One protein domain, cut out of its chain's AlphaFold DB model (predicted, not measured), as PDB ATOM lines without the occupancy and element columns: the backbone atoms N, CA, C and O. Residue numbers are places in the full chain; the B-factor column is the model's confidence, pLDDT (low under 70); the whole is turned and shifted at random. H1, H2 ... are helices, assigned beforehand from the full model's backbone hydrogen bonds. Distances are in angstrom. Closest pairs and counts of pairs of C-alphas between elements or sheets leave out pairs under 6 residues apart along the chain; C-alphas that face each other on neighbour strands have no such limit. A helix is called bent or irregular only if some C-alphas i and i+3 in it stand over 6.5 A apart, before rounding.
ATOM      1  N   THR A   2      45.195 -72.514  10.092       94.50
ATOM      2  CA  THR A   2      45.261 -72.216   8.650       94.50
ATOM      3  C   THR A   2      45.653 -70.748   8.435       94.50
ATOM      4  O   THR A   2      45.442 -69.907   9.314       94.50
ATOM      5  N   ASN A   3      46.213 -70.415   7.267       92.19
ATOM      6  CA  ASN A   3      46.561 -69.029   6.925       92.19
ATOM      7  C   ASN A   3      45.350 -68.083   7.018       92.19
ATOM      8  O   ASN A   3      45.488 -66.950   7.468       92.19
ATOM      9  N   ALA A   4      44.153 -68.548   6.651       94.38
ATOM     10  CA  ALA A   4      42.925 -67.767   6.785       94.38
ATOM     11  C   ALA A   4      42.639 -67.397   8.251       94.38
ATOM     12  O   ALA A   4      42.353 -66.239   8.550       94.38
ATOM     13  N   THR A   5      42.800 -68.344   9.179       95.31
ATOM     14  CA  THR A   5      42.584 -68.093  10.609       95.31
ATOM     15  C   THR A   5      43.629 -67.140  11.198       95.31
ATOM     16  O   THR A   5      43.283 -66.267  11.989       95.31
ATOM     17  N   LEU A   6      44.895 -67.226  10.773       95.50
ATOM     18  CA  LEU A   6      45.931 -66.270  11.190       95.50
ATOM     19  C   LEU A   6      45.653 -64.852  10.677       95.50
ATOM     20  O   LEU A   6      45.809 -63.887  11.422       95.50
ATOM     21  N   ASN A   7      45.218 -64.717   9.422       94.25
ATOM     22  CA  ASN A   7      44.836 -63.421   8.862       94.25
ATOM     23  C   ASN A   7      43.611 -62.834   9.575       94.25
ATOM     24  O   ASN A   7      43.598 -61.640   9.863       94.25
ATOM     25  N   PHE A   8      42.634 -63.666   9.945       95.94
ATOM     26  CA  PHE A   8      41.499 -63.237  10.758       95.94
ATOM     27  C   PHE A   8      41.942 -62.693  12.124       95.94
ATOM     28  O   PHE A   8      41.566 -61.580  12.481       95.94
ATOM     29  N   PHE A   9      42.815 -63.396  12.852       95.56
ATOM     30  CA  PHE A   9      43.312 -62.894  14.139       95.56
ATOM     31  C   PHE A   9      44.115 -61.598  14.015       95.56
ATOM     32  O   PHE A   9      43.945 -60.698  14.836       95.56
ATOM     33  N   ARG A  10      44.942 -61.460  12.972       94.75
ATOM     34  CA  ARG A  10      45.654 -60.204  12.684       94.75
ATOM     35  C   ARG A  10      44.684 -59.038  12.480       94.75
ATOM     36  O   ARG A  10      44.945 -57.946  12.975       94.75
ATOM     37  N   LEU A  11      43.560 -59.274  11.798       95.31
ATOM     38  CA  LEU A  11      42.498 -58.276  11.651       95.31
ATOM     39  C   LEU A  11      41.825 -57.971  12.993       95.31
ATOM     40  O   LEU A  11      41.653 -56.799  13.313       95.31
ATOM     41  N   CYS A  12      41.492 -58.981  13.801       94.19
ATOM     42  CA  CYS A  12      40.866 -58.783  15.112       94.19
ATOM     43  C   CYS A  12      41.707 -57.888  16.033       94.19
ATOM     44  O   CYS A  12      41.174 -56.930  16.584       94.19
ATOM     45  N   VAL A  13      43.020 -58.136  16.119       96.00
ATOM     46  CA  VAL A  13      43.951 -57.361  16.964       96.00
ATOM     47  C   VAL A  13      43.948 -55.870  16.616       96.00
ATOM     48  O   VAL A  13      44.108 -55.024  17.493       96.00
ATOM     49  N   ILE A  14      43.767 -55.529  15.340       94.88
ATOM     50  CA  ILE A  14      43.752 -54.136  14.877       94.88
ATOM     51  C   ILE A  14      42.347 -53.534  14.990       94.88
ATOM     52  O   ILE A  14      42.195 -52.360  15.331       94.88
ATOM     53  N   LEU A  15      41.308 -54.315  14.696       93.00
ATOM     54  CA  LEU A  15      39.930 -53.834  14.682       93.00
ATOM     55  C   LEU A  15      39.393 -53.558  16.087       93.00
ATOM     56  O   LEU A  15      38.592 -52.642  16.249       93.00
ATOM     57  N   GLU A  16      39.858 -54.288  17.093       90.69
ATOM     58  CA  GLU A  16      39.448 -54.106  18.485       90.69
ATOM     59  C   GLU A  16      39.715 -52.677  19.013       90.69
ATOM     60  O   GLU A  16      38.750 -51.982  19.347       90.69
ATOM     61  N   PRO A  17      40.950 -52.130  18.995       93.31
ATOM     62  CA  PRO A  17      41.186 -50.744  19.412       93.31
ATOM     63  C   PRO A  17      40.557 -49.717  18.456       93.31
ATOM     64  O   PRO A  17      40.224 -48.599  18.861       93.31
ATOM     65  N   MET A  18      40.362 -50.081  17.185       94.12
ATOM     66  CA  MET A  18      39.712 -49.207  16.212       94.12
ATOM     67  C   MET A  18      38.228 -48.988  16.505       94.12
ATOM     68  O   MET A  18      37.723 -47.902  16.227       94.12
ATOM     69  N   GLN A  19      37.529 -49.960  17.095       93.88
ATOM     70  CA  GLN A  19      36.126 -49.796  17.489       93.88
ATOM     71  C   GLN A  19      35.963 -48.691  18.536       93.88
ATOM     72  O   GLN A  19      35.075 -47.841  18.414       93.88
ATOM     73  N   GLU A  20      36.858 -48.639  19.524       91.69
ATOM     74  CA  GLU A  20      36.864 -47.571  20.522       91.69
ATOM     75  C   GLU A  20      37.229 -46.211  19.905       91.69
ATOM     76  O   GLU A  20      36.643 -45.179  20.235       91.69
ATOM     77  N   LEU A  21      38.166 -46.193  18.960       94.44
ATOM     78  CA  LEU A  21      38.549 -44.966  18.270       94.44
ATOM     79  C   LEU A  21      37.417 -44.432  17.383       94.44
ATOM     80  O   LEU A  21      37.146 -43.229  17.384       94.44
ATOM     81  N   MET A  22      36.705 -45.316  16.680       91.69
ATOM     82  CA  MET A  22      35.529 -44.956  15.888       91.69
ATOM     83  C   MET A  22      34.374 -44.464  16.762       91.69
ATOM     84  O   MET A  22      33.665 -43.538  16.361       91.69
ATOM     85  N   SER A  23      34.172 -45.032  17.956       93.62
ATOM     86  CA  SER A  23      33.117 -44.568  18.867       93.62
ATOM     87  C   SER A  23      33.394 -43.145  19.365       93.62
ATOM     88  O   SER A  23      32.511 -42.288  19.311       93.62
ATOM     89  N   ARG A  24      34.644 -42.848  19.736       91.81
ATOM     90  CA  ARG A  24      35.102 -41.499  20.111       91.81
ATOM     91  C   ARG A  24      35.017 -40.525  18.940       91.81
ATOM     92  O   ARG A  24      34.554 -39.402  19.115       91.81
ATOM     93  N   GLN A  25      35.403 -40.962  17.743       95.62
ATOM     94  CA  GLN A  25      35.310 -40.150  16.532       95.62
ATOM     95  C   GLN A  25      33.863 -39.706  16.281       95.62
ATOM     96  O   GLN A  25      33.619 -38.523  16.054       95.62
ATOM     97  N   LYS A  26      32.907 -40.643  16.377       94.50
ATOM     98  CA  LYS A  26      31.472 -40.356  16.244       94.50
ATOM     99  C   LYS A  26      30.963 -39.439  17.359       94.50
ATOM    100  O   LYS A  26      30.182 -38.540  17.076       94.50
ATOM    101  N   ALA A  27      31.416 -39.630  18.599       93.94
ATOM    102  CA  ALA A  27      30.971 -38.837  19.747       93.94
ATOM    103  C   ALA A  27      31.449 -37.376  19.714       93.94
ATOM    104  O   ALA A  27      30.723 -36.491  20.161       93.94
ATOM    105  N   TYR A  28      32.656 -37.129  19.201       91.75
ATOM    106  CA  TYR A  28      33.269 -35.798  19.164       91.75
ATOM    107  C   TYR A  28      33.247 -35.155  17.773       91.75
ATOM    108  O   TYR A  28      33.786 -34.064  17.600       91.75
ATOM    109  N   SER A  29      32.636 -35.810  16.776       93.31
ATOM    110  CA  SER A  29      32.590 -35.352  15.376       93.31
ATOM    111  C   SER A  29      33.967 -34.950  14.822       93.31
ATOM    112  O   SER A  29      34.100 -33.999  14.057       93.31
ATOM    113  N   LEU A  30      35.012 -35.667  15.241       92.88
ATOM    114  CA  LEU A  30      36.385 -35.405  14.817       92.88
ATOM    115  C   LEU A  30      36.689 -36.136  13.511       92.88
ATOM    116  O   LEU A  30      36.082 -37.162  13.188       92.88
ATOM    117  N   THR A  31      37.694 -35.659  12.780       95.12
ATOM    118  CA  THR A  31      38.270 -36.463  11.700       95.12
ATOM    119  C   THR A  31      38.892 -37.739  12.299       95.12
ATOM    120  O   THR A  31      39.395 -37.703  13.431       95.12
ATOM    121  N   PRO A  32      38.906 -38.878  11.578       93.50
ATOM    122  CA  PRO A  32      39.542 -40.105  12.070       93.50
ATOM    123  C   PRO A  32      40.995 -39.877  12.513       93.50
ATOM    124  O   PRO A  32      41.457 -40.427  13.514       93.50
ATOM    125  N   ARG A  33      41.702 -39.002  11.787       95.50
ATOM    126  CA  ARG A  33      43.105 -38.661  12.026       95.50
ATOM    127  C   ARG A  33      43.299 -37.885  13.329       95.50
ATOM    128  O   ARG A  33      44.213 -38.192  14.091       95.50
ATOM    129  N   ASP A  34      42.430 -36.917  13.616       95.38
ATOM    130  CA  ASP A  34      42.505 -36.137  14.856       95.38
ATOM    131  C   ASP A  34      42.055 -36.939  16.080       95.38
ATOM    132  O   ASP A  34      42.660 -36.816  17.148       95.38
ATOM    133  N   CYS A  35      41.060 -37.821  15.931       95.94
ATOM    134  CA  CYS A  35      40.663 -38.753  16.990       95.94
ATOM    135  C   CYS A  35      41.830 -39.672  17.394       95.94
ATOM    136  O   CYS A  35      42.114 -39.845  18.583       95.94
ATOM    137  N   LEU A  36      42.567 -40.199  16.411       96.00
ATOM    138  CA  LEU A  36      43.764 -40.999  16.663       96.00
ATOM    139  C   LEU A  36      44.842 -40.197  17.390       96.00
ATOM    140  O   LEU A  36      45.328 -40.627  18.435       96.00
ATOM    141  N   LYS A  37      45.178 -39.010  16.880       95.06
ATOM    142  CA  LYS A  37      46.208 -38.142  17.463       95.06
ATOM    143  C   LYS A  37      45.905 -37.799  18.924       95.06
ATOM    144  O   LYS A  37      46.763 -37.950  19.789       95.06
ATOM    145  N   THR A  38      44.675 -37.376  19.206       93.75
ATOM    146  CA  THR A  38      44.233 -37.016  20.563       93.75
ATOM    147  C   THR A  38      44.217 -38.220  21.498       93.75
ATOM    148  O   THR A  38      44.687 -38.116  22.629       93.75
ATOM    149  N   THR A  39      43.751 -39.379  21.030       94.06
ATOM    150  CA  THR A  39      43.730 -40.613  21.827       94.06
ATOM    151  C   THR A  39      45.143 -41.086  22.166       94.06
ATOM    152  O   THR A  39      45.406 -41.416  23.323       94.06
ATOM    153  N   LEU A  40      46.069 -41.063  21.202       95.06
ATOM    154  CA  LEU A  40      47.476 -41.409  21.426       95.06
ATOM    155  C   LEU A  40      48.130 -40.462  22.429       95.06
ATOM    156  O   LEU A  40      48.765 -40.924  23.375       95.06
ATOM    157  N   PHE A  41      47.919 -39.156  22.268       94.56
ATOM    158  CA  PHE A  41      48.489 -38.163  23.170       94.56
ATOM    159  C   PHE A  41      47.946 -38.306  24.595       94.56
ATOM    160  O   PHE A  41      48.719 -38.370  25.543       94.56
ATOM    161  N   GLN A  42      46.630 -38.468  24.764       91.62
ATOM    162  CA  GLN A  42      46.039 -38.706  26.082       91.62
ATOM    163  C   GLN A  42      46.506 -40.027  26.703       91.62
ATOM    164  O   GLN A  42      46.693 -40.109  27.916       91.62
ATOM    165  N   LYS A  43      46.659 -41.088  25.901       91.19
ATOM    166  CA  LYS A  43      47.176 -42.376  26.379       91.19
ATOM    167  C   LYS A  43      48.615 -42.220  26.858       91.19
ATOM    168  O   LYS A  43      48.933 -42.677  27.949       91.19
TER     169      LYS A  43
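What this domain is: This is residues 2 to 43 of the 474 residues of the protein "LIM domain-binding protein 2" of Fasciola hepatica (UniProt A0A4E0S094). A long helix, H1, and a short one, H2, make an L: after a tight turn at the far end of H1 the chain folds back, and H2 packs across residues 21 to 25 of H1, while residues 2 to 17 stick out as a free arm with nothing beside them. H1 is kinked by 35 degrees near residue 16, at the foot of this arm. The printed part has 42 residues with two named helices, H1 then H2, and no named strand; its class is all helix. The whole is loose, with a radius of gyration of the C-alphas of 13.0 A, and spans 39 by 18 by 13 A, the arm making much of the longest span.

How they stand to each other: H1, residues 3 to 28, touches H2, residues 32 to 43, with its residues 21 to 25 alone. Their closest C-alphas, those of Gln 25 and Cys 35, are 5.6 A apart. Their lines stand about perpendicular, at 89 degrees. H1 is neither bent nor irregular, but only just: C-alphas 14 and 17 are 6.2 A apart. In H2 every O i to N i+4 pair is within hydrogen-bond range; in H1 19 of 22 are.

Where its parts are: H1 runs 37.8 A from C-alpha 3 at (46.561, -69.029, 6.925) to C-alpha 28 at (33.269, -35.798, 19.164). H2 runs 16.4 A from Pro 32 to C-alpha 43 at (47.176, -42.376, 26.379).

The domain as a whole: The two C-alphas farthest apart, those of Thr 2 and Tyr 28, are 39.8 A apart. The printed part has no cut, and the link from H1 to H2 is tight, with 3 residues. The mean pLDDT of the printed part is 94.0, and no printed residue is under 70.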